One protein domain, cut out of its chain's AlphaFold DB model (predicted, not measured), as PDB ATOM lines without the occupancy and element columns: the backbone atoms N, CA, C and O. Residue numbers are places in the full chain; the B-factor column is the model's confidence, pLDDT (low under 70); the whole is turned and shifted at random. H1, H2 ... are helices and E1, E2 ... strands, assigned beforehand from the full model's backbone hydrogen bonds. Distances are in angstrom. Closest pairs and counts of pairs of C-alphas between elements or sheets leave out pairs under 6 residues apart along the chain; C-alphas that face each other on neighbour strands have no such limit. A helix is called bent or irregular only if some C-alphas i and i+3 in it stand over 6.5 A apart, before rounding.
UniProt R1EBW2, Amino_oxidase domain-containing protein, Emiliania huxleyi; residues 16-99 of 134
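AT A GLANCE: This is residues 16 to 99 of the 134 residues of the protein "Amino_oxidase domain-containing protein" of Emiliania huxleyi (UniProt R1EBW2). What shape do these atoms make? Two short strands, E1 and E2, side by side in the middle, have H2 beyond one end and H1 with H3 beyond the other, while H5 crosses over E2 and an unnamed tail, residues 80 to 99, loops back past H5 and trails off. What is it built of? The 84 printed residues hold H1, E1, H2, E2, H3, H4 and H5 in that order, mostly helix, with under half of the residues in named elements; the two-stranded sheet is antiparallel. How large is it? It is compact, with a radius of gyration of the C-alphas of 13.6 A and spans of 40 by 33 by 24 A.

HOW THE PARTS SIT: What pairs with E1, residues 38 to 41? Residues 16 to 17 pair with residues 38 to 39, antiparallel. E2, residues 51 to 54, is its antiparallel neighbour at 156 degrees, with N 40 and O 52 within hydrogen-bond range at 2.8 A. Which helices meet? H1, residues 26 to 32, and H3, residues 57 to 61, touch, their closest C-alphas being those of Lys 31 and Ala 58 at 5.5 A. H4, residues 63 to 66, and H5, residues 69 to 79, are close but not clearly touching, with C-alphas 64 and 72 closest at 7.2 A. What of the helix backbones? Every O i to N i+4 pair is within hydrogen-bond range in H1, H3, H5 and H2, residues 42 to 46; H4 is too short for one, and its single O i to N i+3 pair is not within range.

IN THESE COORDINATES: Where does H1 begin? C-alpha 26 is at (-21.077, -37.159, -5.097), and H1 measures 9.9 A. Where does H5 end? It runs 15.6 A to C-alpha 79 at (-17.432, -19.253, 4.370). Is any helix irregular? H4 is, but only just: C-alphas 63 and 66 are 6.52 A apart.

THE WHOLE: Which C-alphas are farthest apart? Those of Thr 25 and Gly 47, at 41.5 A. Are there cuts, long links or doubtful places? The printed part has no cut, its links between named elements are tight, and no printed residue is under 70 in pLDDT.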
ATOM      1  N   PHE A  16     -20.855 -12.970  -6.086       91.06
ATOM      2  CA  PHE A  16     -19.781 -13.951  -6.155       91.06
ATOM      3  C   PHE A  16     -20.225 -15.278  -5.529       91.06
ATOM      4  O   PHE A  16     -21.063 -15.318  -4.623       91.06
ATOM      5  N   GLY A  17     -19.681 -16.377  -6.054       91.94
ATOM      6  CA  GLY A  17     -19.954 -17.729  -5.575       91.94
ATOM      7  C   GLY A  17     -18.964 -18.174  -4.501       91.94
ATOM      8  O   GLY A  17     -17.835 -17.688  -4.433       91.94
ATOM      9  N   CYS A  18     -19.378 -19.125  -3.674       90.50
ATOM     10  CA  CYS A  18     -18.528 -19.813  -2.711       90.50
ATOM     11  C   CYS A  18     -18.663 -21.315  -2.933       90.50
ATOM     12  O   CYS A  18     -19.755 -21.873  -2.828       90.50
ATOM     13  N   LEU A  19     -17.550 -21.963  -3.269       87.62
ATOM     14  CA  LEU A  19     -17.533 -23.411  -3.417       87.62
ATOM     15  C   LEU A  19     -17.639 -24.064  -2.033       87.62
ATOM     16  O   LEU A  19     -16.967 -23.608  -1.100       87.62
ATOM     17  N   PRO A  20     -18.449 -25.126  -1.891       84.69
ATOM     18  CA  PRO A  20     -18.437 -25.922  -0.676       84.69
ATOM     19  C   PRO A  20     -17.051 -26.569  -0.483       84.69
ATOM     20  O   PRO A  20     -16.272 -26.670  -1.440       84.69
ATOM     21  N   PRO A  21     -16.729 -27.036   0.737       80.75
ATOM     22  CA  PRO A  21     -15.546 -27.856   0.971       80.75
ATOM     23  C   PRO A  21     -15.487 -29.050   0.012       80.75
ATOM     24  O   PRO A  21     -16.523 -29.538  -0.448       80.75
ATOM     25  N   ALA A  22     -14.273 -29.532  -0.267       84.25
ATOM     26  CA  ALA A  22     -14.090 -30.736  -1.066       84.25
ATOM     27  C   ALA A  22     -14.864 -31.901  -0.431       84.25
ATOM     28  O   ALA A  22     -14.701 -32.186   0.755       84.25
ATOM     29  N   ALA A  23     -15.724 -32.531  -1.224       86.94
ATOM     30  CA  ALA A  23     -16.489 -33.702  -0.831       86.94
ATOM     31  C   ALA A  23     -15.797 -34.961  -1.363       86.94
ATOM     32  O   ALA A  23     -15.312 -34.962  -2.495       86.94
ATOM     33  N   GLU A  24     -15.779 -36.029  -0.568       87.44
ATOM     34  CA  GLU A  24     -15.189 -37.310  -0.970       87.44
ATOM     35  C   GLU A  24     -16.119 -38.066  -1.926       87.44
ATOM     36  O   GLU A  24     -15.668 -38.814  -2.795       87.44
ATOM     37  N   THR A  25     -17.429 -37.822  -1.818       93.31
ATOM     38  CA  THR A  25     -18.455 -38.473  -2.636       93.31
ATOM     39  C   THR A  25     -19.405 -37.484  -3.318       93.31
ATOM     40  O   THR A  25     -19.661 -36.371  -2.849       93.31
ATOM     41  N   ALA A  26     -20.033 -37.927  -4.413       88.50
ATOM     42  CA  ALA A  26     -21.077 -37.159  -5.097       88.50
ATOM     43  C   ALA A  26     -22.302 -36.889  -4.200       88.50
ATOM     44  O   ALA A  26     -22.945 -35.846  -4.323       88.50
ATOM     45  N   ALA A  27     -22.619 -37.804  -3.278       89.44
ATOM     46  CA  ALA A  27     -23.731 -37.649  -2.343       89.44
ATOM     47  C   ALA A  27     -23.468 -36.538  -1.313       89.44
ATOM     48  O   ALA A  27     -24.362 -35.749  -1.003       89.44
ATOM     49  N   GLU A  28     -22.242 -36.439  -0.807       88.19
ATOM     50  CA  GLU A  28     -21.830 -35.352   0.087       88.19
ATOM     51  C   GLU A  28     -21.793 -34.015  -0.646       88.19
ATOM     52  O   GLU A  28     -22.360 -33.035  -0.156       88.19
ATOM     53  N   ALA A  29     -21.239 -33.991  -1.864       87.62
ATOM     54  CA  ALA A  29     -21.280 -32.810  -2.722       87.62
ATOM     55  C   ALA A  29     -22.728 -32.350  -2.949       87.62
ATOM     56  O   ALA A  29     -23.040 -31.163  -2.859       87.62
ATOM     57  N   ALA A  30     -23.646 -33.293  -3.180       87.56
ATOM     58  CA  ALA A  30     -25.054 -32.994  -3.383       87.56
ATOM     59  C   ALA A  30     -25.743 -32.388  -2.152       87.56
ATOM     60  O   ALA A  30     -26.615 -31.533  -2.315       87.56
ATOM     61  N   LYS A  31     -25.344 -32.789  -0.940       89.38
ATOM     62  CA  LYS A  31     -25.859 -32.219   0.312       89.38
ATOM     63  C   LYS A  31     -25.291 -30.828   0.599       89.38
ATOM     64  O   LYS A  31     -26.034 -29.964   1.054       89.38
ATOM     65  N   ALA A  32     -24.008 -30.606   0.311       90.31
ATOM     66  CA  ALA A  32     -23.301 -29.377   0.675       90.31
ATOM     67  C   ALA A  32     -23.407 -28.251  -0.368       90.31
ATOM     68  O   ALA A  32     -23.321 -27.080  -0.009       90.31
ATOM     69  N   ARG A  33     -23.632 -28.562  -1.656       92.19
ATOM     70  CA  ARG A  33     -23.582 -27.568  -2.756       92.19
ATOM     71  C   ARG A  33     -24.518 -26.367  -2.606       92.19
ATOM     72  O   ARG A  33     -24.295 -25.347  -3.245       92.19
ATOM     73  N   GLY A  34     -25.593 -26.513  -1.834       94.62
ATOM     74  CA  GLY A  34     -26.584 -25.462  -1.615       94.62
ATOM     75  C   GLY A  34     -26.333 -24.617  -0.366       94.62
ATOM     76  O   GLY A  34     -27.075 -23.667  -0.125       94.62
ATOM     77  N   GLU A  35     -25.328 -24.942   0.447       94.69
ATOM     78  CA  GLU A  35     -25.031 -24.230   1.689       94.69
ATOM     79  C   GLU A  35     -24.226 -22.951   1.405       94.69
ATOM     80  O   GLU A  35     -23.067 -23.015   1.009       94.69
ATOM     81  N   PHE A  36     -24.849 -21.779   1.609       95.06
ATOM     82  CA  PHE A  36     -24.225 -20.447   1.496       95.06
ATOM     83  C   PHE A  36     -23.408 -20.237   0.207       95.06
ATOM     84  O   PHE A  36     -22.318 -19.665   0.226       95.06
ATOM     85  N   PHE A  37     -23.925 -20.724  -0.920       94.19
ATOM     86  CA  PHE A  37     -23.152 -20.864  -2.156       94.19
ATOM     87  C   PHE A  37     -23.021 -19.566  -2.969       94.19
ATOM     88  O   PHE A  37     -22.184 -19.492  -3.868       94.19
ATOM     89  N   MET A  38     -23.843 -18.545  -2.694       94.50
ATOM     90  CA  MET A  38     -23.858 -17.297  -3.461       94.50
ATOM     91  C   MET A  38     -24.145 -16.080  -2.581       94.50
ATOM     92  O   MET A  38     -25.032 -16.111  -1.723       94.50
ATOM     93  N   PHE A  39     -23.403 -14.999  -2.828       94.62
ATOM     94  CA  PHE A  39     -23.524 -13.729  -2.118       94.62
ATOM     95  C   PHE A  39     -23.694 -12.561  -3.091       94.62
ATOM     96  O   PHE A  39     -23.010 -12.504  -4.108       94.62
ATOM     97  N   TRP A  40     -24.548 -11.598  -2.736       93.81
ATOM     98  CA  TRP A  40     -24.752 -10.344  -3.469       93.81
ATOM     99  C   TRP A  40     -24.306  -9.139  -2.657       93.81
ATOM    100  O   TRP A  40     -24.620  -9.024  -1.470       93.81
ATOM    101  N   ASN A  41     -23.653  -8.198  -3.333       91.75
ATOM    102  CA  ASN A  41     -23.369  -6.871  -2.814       91.75
ATOM    103  C   ASN A  41     -24.543  -5.928  -3.111       91.75
ATOM    104  O   ASN A  41     -24.796  -5.562  -4.257       91.75
ATOM    105  N   LEU A  42     -25.243  -5.487  -2.066       91.31
ATOM    106  CA  LEU A  42     -26.422  -4.630  -2.213       91.31
ATOM    107  C   LEU A  42     -26.087  -3.138  -2.350       91.31
ATOM    108  O   LEU A  42     -26.994  -2.313  -2.478       91.31
ATOM    109  N   GLN A  43     -24.802  -2.764  -2.348       88.25
ATOM    110  CA  GLN A  43     -24.413  -1.355  -2.394       88.25
ATOM    111  C   GLN A  43     -24.797  -0.703  -3.722       88.25
ATOM    112  O   GLN A  43     -25.331   0.403  -3.716       88.25
ATOM    113  N   ARG A  44     -24.550  -1.376  -4.853       82.44
ATOM    114  CA  ARG A  44     -24.865  -0.822  -6.178       82.44
ATOM    115  C   ARG A  44     -26.375  -0.774  -6.421       82.44
ATOM    116  O   ARG A  44     -26.874   0.227  -6.915       82.44
ATOM    117  N   SER A  45     -27.089  -1.841  -6.067       85.81
ATOM    118  CA  SER A  45     -28.511  -2.010  -6.390       85.81
ATOM    119  C   SER A  45     -29.460  -1.296  -5.424       85.81
ATOM    120  O   SER A  45     -30.500  -0.813  -5.853       85.81
ATOM    121  N   HIS A  46     -29.113  -1.203  -4.135       86.75
ATOM    122  CA  HIS A  46     -30.003  -0.685  -3.082       86.75
ATOM    123  C   HIS A  46     -29.357   0.425  -2.237       86.75
ATOM    124  O   HIS A  46     -29.861   0.762  -1.164       86.75
ATOM    125  N   GLY A  47     -28.193   0.950  -2.646       88.06
ATOM    126  CA  GLY A  47     -27.473   2.002  -1.913       88.06
ATOM    127  C   GLY A  47     -27.018   1.593  -0.507       88.06
ATOM    128  O   GLY A  47     -26.637   2.444   0.296       88.06
ATOM    129  N   THR A  48     -27.070   0.298  -0.180       86.69
ATOM    130  CA  THR A  48     -26.903  -0.210   1.184       86.69
ATOM    131  C   THR A  48     -25.635  -1.045   1.286       86.69
ATOM    132  O   THR A  48     -25.462  -2.009   0.546       86.69
ATOM    133  N   ALA A  49     -24.764  -0.726   2.246       89.38
ATOM    134  CA  ALA A  49     -23.576  -1.525   2.555       89.38
ATOM    135  C   ALA A  49     -23.960  -2.829   3.290       89.38
ATOM    136  O   ALA A  49     -23.758  -2.963   4.498       89.38
ATOM    137  N   ALA A  50     -24.563  -3.767   2.562       91.25
ATOM    138  CA  ALA A  50     -25.020  -5.059   3.056       91.25
ATOM    139  C   ALA A  50     -24.716  -6.176   2.053       91.25
ATOM    140  O   ALA A  50     -24.643  -5.946   0.844       91.25
ATOM    141  N   LEU A  51     -24.581  -7.392   2.583       93.19
ATOM    142  CA  LEU A  51     -24.507  -8.618   1.800       93.19
ATOM    143  C   LEU A  51     -25.807  -9.404   1.957       93.19
ATOM    144  O   LEU A  51     -26.308  -9.548   3.073       93.19
ATOM    145  N   MET A  52     -26.315  -9.939   0.852       95.31
ATOM    146  CA  MET A  52     -27.341 -10.981   0.855       95.31
ATOM    147  C   MET A  52     -26.666 -12.317   0.560       95.31
ATOM    148  O   MET A  52     -25.831 -12.384  -0.334       95.31
ATOM    149  N   CYS A  53     -27.032 -13.368   1.288       95.94
ATOM    150  CA  CYS A  53     -26.594 -14.734   1.023       95.94
ATOM    151  C   CYS A  53     -27.810 -15.591   0.670       95.94
ATOM    152  O   CYS A  53     -28.853 -15.459   1.316       95.94
ATOM    153  N   VAL A  54     -27.666 -16.469  -0.321       95.31
ATOM    154  CA  VAL A  54     -28.699 -17.436  -0.698       95.31
ATOM    155  C   VAL A  54     -28.200 -18.851  -0.422       95.31
ATOM    156  O   VAL A  54     -27.061 -19.201  -0.731       95.31
ATOM    157  N   SER A  55     -29.096 -19.668   0.131       95.31
ATOM    158  CA  SER A  55     -28.918 -21.110   0.283       95.31
ATOM    159  C   SER A  55     -30.044 -21.857  -0.432       95.31
ATOM    160  O   SER A  55     -31.147 -21.335  -0.580       95.31
ATOM    161  N   SER A  56     -29.769 -23.080  -0.879       94.81
ATOM    162  CA  SER A  56     -30.682 -23.901  -1.681       94.81
ATOM    163  C   SER A  56     -30.541 -25.396  -1.362       94.81
ATOM    164  O   SER A  56     -29.762 -25.793  -0.490       94.81
ATOM    165  N   GLY A  57     -31.313 -26.241  -2.053       93.56
ATOM    166  CA  GLY A  57     -31.192 -27.699  -1.981       93.56
ATOM    167  C   GLY A  57     -31.415 -28.272  -0.579       93.56
ATOM    168  O   GLY A  57     -32.200 -27.734   0.201       93.56
ATOM    169  N   ALA A  58     -30.697 -29.354  -0.255       92.50
ATOM    170  CA  ALA A  58     -30.817 -30.066   1.023       92.50
ATOM    171  C   ALA A  58     -30.612 -29.147   2.240       92.50
ATOM    172  O   ALA A  58     -31.280 -29.304   3.265       92.50
ATOM    173  N   PHE A  59     -29.737 -28.139   2.104       92.94
ATOM    174  CA  PHE A  59     -29.516 -27.178   3.172       92.94
ATOM    175  C   PHE A  59     -30.783 -26.388   3.492       92.94
ATOM    176  O   PHE A  59     -31.144 -26.317   4.662       92.94
ATOM    177  N   ALA A  60     -31.448 -25.823   2.474       92.25
ATOM    178  CA  ALA A  60     -32.671 -25.029   2.622       92.25
ATOM    179  C   ALA A  60     -33.901 -25.884   2.974       92.25
ATOM    180  O   ALA A  60     -34.779 -25.427   3.711       92.25
ATOM    181  N   GLU A  61     -33.946 -27.121   2.473       90.19
ATOM    182  CA  GLU A  61     -35.032 -28.073   2.710       90.19
ATOM    183  C   GLU A  61     -35.050 -28.572   4.158       90.19
ATOM    184  O   GLU A  61     -36.112 -28.554   4.774       90.19
ATOM    185  N   GLY A  62     -33.901 -28.914   4.749       86.56
ATOM    186  CA  GLY A  62     -33.885 -29.539   6.076       86.56
ATOM    187  C   GLY A  62     -32.738 -29.127   6.989       86.56
ATOM    188  O   GLY A  62     -32.975 -28.807   8.154       86.56
ATOM    189  N   THR A  63     -31.499 -29.104   6.489       85.88
ATOM    190  CA  THR A  63     -30.295 -29.045   7.342       85.88
ATOM    191  C   THR A  63     -30.279 -27.837   8.274       85.88
ATOM    192  O   THR A  63     -29.956 -27.951   9.458       85.88
ATOM    193  N   TRP A  64     -30.663 -26.670   7.763       88.81
ATOM    194  CA  TRP A  64     -30.578 -25.426   8.517       88.81
ATOM    195  C   TRP A  64     -31.617 -25.312   9.644       88.81
ATOM    196  O   TRP A  64     -31.410 -24.543  10.584       88.81
ATOM    197  N   ARG A  65     -32.711 -26.091   9.599       87.38
ATOM    198  CA  ARG A  65     -33.844 -25.996  10.546       87.38
ATOM    199  C   ARG A  65     -33.465 -26.332  11.987       87.38
ATOM    200  O   ARG A  65     -34.172 -25.917  12.911       87.38
ATOM    201  N   HIS A  66     -32.375 -27.072  12.172       88.19
ATOM    202  CA  HIS A  66     -31.821 -27.443  13.475       88.19
ATOM    203  C   HIS A  66     -30.806 -26.418  14.011       88.19
ATOM    204  O   HIS A  66     -30.300 -26.565  15.122       88.19
ATOM    205  N   LEU A  67     -30.485 -25.380  13.233       92.44
ATOM    206  CA  LEU A  67     -29.520 -24.351  13.599       92.44
ATOM    207  C   LEU A  67     -30.229 -23.123  14.179       92.44
ATOM    208  O   LEU A  67     -31.297 -22.714  13.730       92.44
ATOM    209  N   SER A  68     -29.593 -22.471  15.152       94.12
ATOM    210  CA  SER A  68     -30.020 -21.137  15.578       94.12
ATOM    211  C   SER A  68     -29.647 -20.094  14.522       94.12
ATOM    212  O   SER A  68     -28.624 -20.227  13.847       94.12
ATOM    213  N   TYR A  69     -30.395 -18.988  14.432       93.56
ATOM    214  CA  TYR A  69     -30.063 -17.895  13.505       93.56
ATOM    215  C   TYR A  69     -28.646 -17.346  13.715       93.56
ATOM    216  O   TYR A  69     -27.957 -17.010  12.755       93.56
ATOM    217  N   LYS A  70     -28.158 -17.319  14.965       93.31
ATOM    218  CA  LYS A  70     -26.771 -16.937  15.273       93.31
ATOM    219  C   LYS A  70     -25.766 -17.884  14.612       93.31
ATOM    220  O   LYS A  70     -24.745 -17.415  14.113       93.31
ATOM    221  N   ARG A  71     -26.050 -19.190  14.607       94.44
ATOM    222  CA  ARG A  71     -25.195 -20.202  13.979       94.44
ATOM    223  C   ARG A  71     -25.255 -20.119  12.458       94.44
ATOM    224  O   ARG A  71     -24.199 -20.138  11.850       94.44
ATOM    225  N   VAL A  72     -26.435 -19.910  11.870       94.88
ATOM    226  CA  VAL A  72     -26.594 -19.680  10.420       94.88
ATOM    227  C   VAL A  72     -25.757 -18.483   9.960       94.88
ATOM    228  O   VAL A  72     -24.938 -18.609   9.054       94.88
ATOM    229  N   VAL A  73     -25.886 -17.336  10.639       95.19
ATOM    230  CA  VAL A  73     -25.084 -16.141  10.330       95.19
ATOM    231  C   VAL A  73     -23.593 -16.423  10.525       95.19
ATOM    232  O   VAL A  73     -22.791 -16.073   9.665       95.19
ATOM    233  N   GLY A  74     -23.211 -17.083  11.622       94.44
ATOM    234  CA  GLY A  74     -21.822 -17.467  11.882       94.44
ATOM    235  C   GLY A  74     -21.220 -18.330  10.772       94.44
ATOM    236  O   GLY A  74     -20.143 -18.003  10.284       94.44
ATOM    237  N   SER A  75     -21.930 -19.372  10.331       93.06
ATOM    238  CA  SER A  75     -21.498 -20.247   9.237       93.06
ATOM    239  C   SER A  75     -21.359 -19.487   7.918       93.06
ATOM    240  O   SER A  75     -20.326 -19.600   7.267       93.06
ATOM    241  N   SER A  76     -22.333 -18.636   7.564       94.12
ATOM    242  CA  SER A  76     -22.255 -17.832   6.332       94.12
ATOM    243  C   SER A  76     -21.035 -16.900   6.309       94.12
ATOM    244  O   SER A  76     -20.385 -16.736   5.281       94.12
ATOM    245  N   LEU A  77     -20.669 -16.325   7.459       93.12
ATOM    246  CA  LEU A  77     -19.491 -15.467   7.578       93.12
ATOM    247  C   LEU A  77     -18.185 -16.264   7.586       93.12
ATOM    248  O   LEU A  77     -17.182 -15.780   7.064       93.12
ATOM    249  N   ALA A  78     -18.196 -17.480   8.139       91.44
ATOM    250  CA  ALA A  78     -17.045 -18.377   8.121       91.44
ATOM    251  C   ALA A  78     -16.665 -18.778   6.686       91.44
ATOM    252  O   ALA A  78     -15.479 -18.773   6.362       91.44
ATOM    253  N   VAL A  79     -17.652 -19.016   5.812       90.06
ATOM    254  CA  VAL A  79     -17.432 -19.253   4.370       90.06
ATOM    255  C   VAL A  79     -16.690 -18.076   3.722       90.06
ATOM    256  O   VAL A  79     -15.753 -18.276   2.953       90.06
ATOM    257  N   LEU A  80     -17.033 -16.843   4.106       88.75
ATOM    258  CA  LEU A  80     -16.365 -15.626   3.629       88.75
ATOM    259  C   LEU A  80     -15.036 -15.315   4.332       88.75
ATOM    260  O   LEU A  80     -14.368 -14.348   3.965       88.75
ATOM    261  N   LYS A  81     -14.665 -16.083   5.366       88.12
ATOM    262  CA  LYS A  81     -13.557 -15.774   6.288       88.12
ATOM    263  C   LYS A  81     -13.691 -14.383   6.931       88.12
ATOM    264  O   LYS A  81     -12.700 -13.708   7.198       88.12
ATOM    265  N   LEU A  82     -14.927 -13.945   7.186       84.06
ATOM    266  CA  LEU A  82     -15.248 -12.657   7.804       84.06
ATOM    267  C   LEU A  82     -15.648 -12.821   9.272       84.06
ATOM    268  O   LEU A  82     -16.210 -13.833   9.686       84.06
ATOM    269  N   VAL A  83     -15.414 -11.775  10.067       81.88
ATOM    270  CA  VAL A  83     -15.818 -11.744  11.480       81.88
ATOM    271  C   VAL A  83     -17.165 -11.047  11.657       81.88
ATOM    272  O   VAL A  83     -17.438 -10.008  11.056       81.88
ATOM    273  N   ARG A  84     -18.011 -11.583  12.548       80.38
ATOM    274  CA  ARG A  84     -19.364 -11.057  12.819       80.38
ATOM    275  C   ARG A  84     -19.389  -9.583  13.230       80.38
ATOM    276  O   ARG A  84     -20.362  -8.903  12.932       80.38
ATOM    277  N   GLN A  85     -18.333  -9.083  13.869       85.00
ATOM    278  CA  GLN A  85     -18.226  -7.684  14.305       85.00
ATOM    279  C   GLN A  85     -18.231  -6.674  13.144       85.00
ATOM    280  O   GLN A  85     -18.529  -5.504  13.368       85.00
ATOM    281  N   LEU A  86     -17.968  -7.116  11.908       84.69
ATOM    282  CA  LEU A  86     -18.081  -6.274  10.712       84.69
ATOM    283  C   LEU A  86     -19.533  -5.884  10.396       84.69
ATOM    284  O   LEU A  86     -19.767  -4.898   9.702       84.69
ATOM    285  N   PHE A  87     -20.512  -6.632  10.917       87.75
ATOM    286  CA  PHE A  87     -21.928  -6.444  10.623       87.75
ATOM    287  C   PHE A  87     -22.692  -6.010  11.873       87.75
ATOM    288  O   PHE A  87     -22.710  -6.693  12.895       87.75
ATOM    289  N   ARG A  88     -23.384  -4.869  11.777       89.12
ATOM    290  CA  ARG A  88     -24.193  -4.329  12.884       89.12
ATOM    291  C   ARG A  88     -25.531  -5.049  13.056       89.12
ATOM    292  O   ARG A  88     -26.081  -5.060  14.152       89.12
ATOM    293  N   LYS A  89     -26.079  -5.604  11.972       92.69
ATOM    294  CA  LYS A  89     -27.391  -6.262  11.929       92.69
ATOM    295  C   LYS A  89     -27.336  -7.467  10.995       92.69
ATOM    296  O   LYS A  89     -26.543  -7.491  10.060       92.69
ATOM    297  N   SER A  90     -28.194  -8.446  11.258       93.94
ATOM    298  CA  SER A  90     -28.374  -9.636  10.429       93.94
ATOM    299  C   SER A  90     -29.839 -10.049  10.454       93.94
ATOM    300  O   SER A  90     -30.449 -10.018  11.523       93.94
ATOM    301  N   VAL A  91     -30.372 -10.469   9.310       94.94
ATOM    302  CA  VAL A  91     -31.727 -11.013   9.167       94.94
ATOM    303  C   VAL A  91     -31.610 -12.373   8.485       94.94
ATOM    304  O   VAL A  91     -30.815 -12.523   7.561       94.94
ATOM    305  N   VAL A  92     -32.368 -13.359   8.962       94.81
ATOM    306  CA  VAL A  92     -32.467 -14.697   8.363       94.81
ATOM    307  C   VAL A  92     -33.938 -14.942   8.054       94.81
ATOM    308  O   VAL A  92     -34.778 -14.793   8.939       94.81
ATOM    309  N   THR A  93     -34.254 -15.285   6.810       94.25
ATOM    310  CA  THR A  93     -35.625 -15.584   6.379       94.25
ATOM    311  C   THR A  93     -35.938 -17.066   6.556       94.25
ATOM    312  O   THR A  93     -35.170 -17.907   6.096       94.25
ATOM    313  N   ASP A  94     -37.085 -17.381   7.164       92.06
ATOM    314  CA  ASP A  94     -37.613 -18.747   7.297       92.06
ATOM    315  C   ASP A  94     -38.938 -18.890   6.538       92.06
ATOM    316  O   ASP A  94     -40.024 -18.881   7.119       92.06
ATOM    317  N   TRP A  95     -38.853 -18.973   5.212       93.00
ATOM    318  CA  TRP A  95     -40.040 -19.090   4.363       93.00
ATOM    319  C   TRP A  95     -40.819 -20.384   4.620       93.00
ATOM    320  O   TRP A  95     -42.047 -20.381   4.591       93.00
ATOM    321  N   GLY A  96     -40.111 -21.472   4.942       89.19
ATOM    322  CA  GLY A  96     -40.712 -22.779   5.196       89.19
ATOM    323  C   GLY A  96     -41.533 -22.838   6.486       89.19
ATOM    324  O   GLY A  96     -42.571 -23.492   6.505       89.19
ATOM    325  N   ARG A  97     -41.108 -22.156   7.562       88.38
ATOM    326  CA  ARG A  97     -41.890 -22.087   8.811       88.38
ATOM    327  C   ARG A  97     -42.919 -20.961   8.842       88.38
ATOM    328  O   ARG A  97     -43.780 -20.976   9.719       88.38
ATOM    329  N   ASN A  98     -42.849 -19.989   7.933       91.19
ATOM    330  CA  ASN A  98     -43.836 -18.915   7.883       91.19
ATOM    331  C   ASN A  98     -45.230 -19.500   7.559       91.19
ATOM    332  O   ASN A  98     -45.407 -20.043   6.465       91.19
ATOM    333  N   PRO A  99     -46.233 -19.375   8.453       94.38
ATOM    334  CA  PRO A  99     -47.544 -20.001   8.265       94.38
ATOM    335  C   PRO A  99     -48.321 -19.455   7.061       94.38
ATOM    336  O   PRO A  99     -49.230 -20.133   6.583       94.38
TER     337      PRO A  99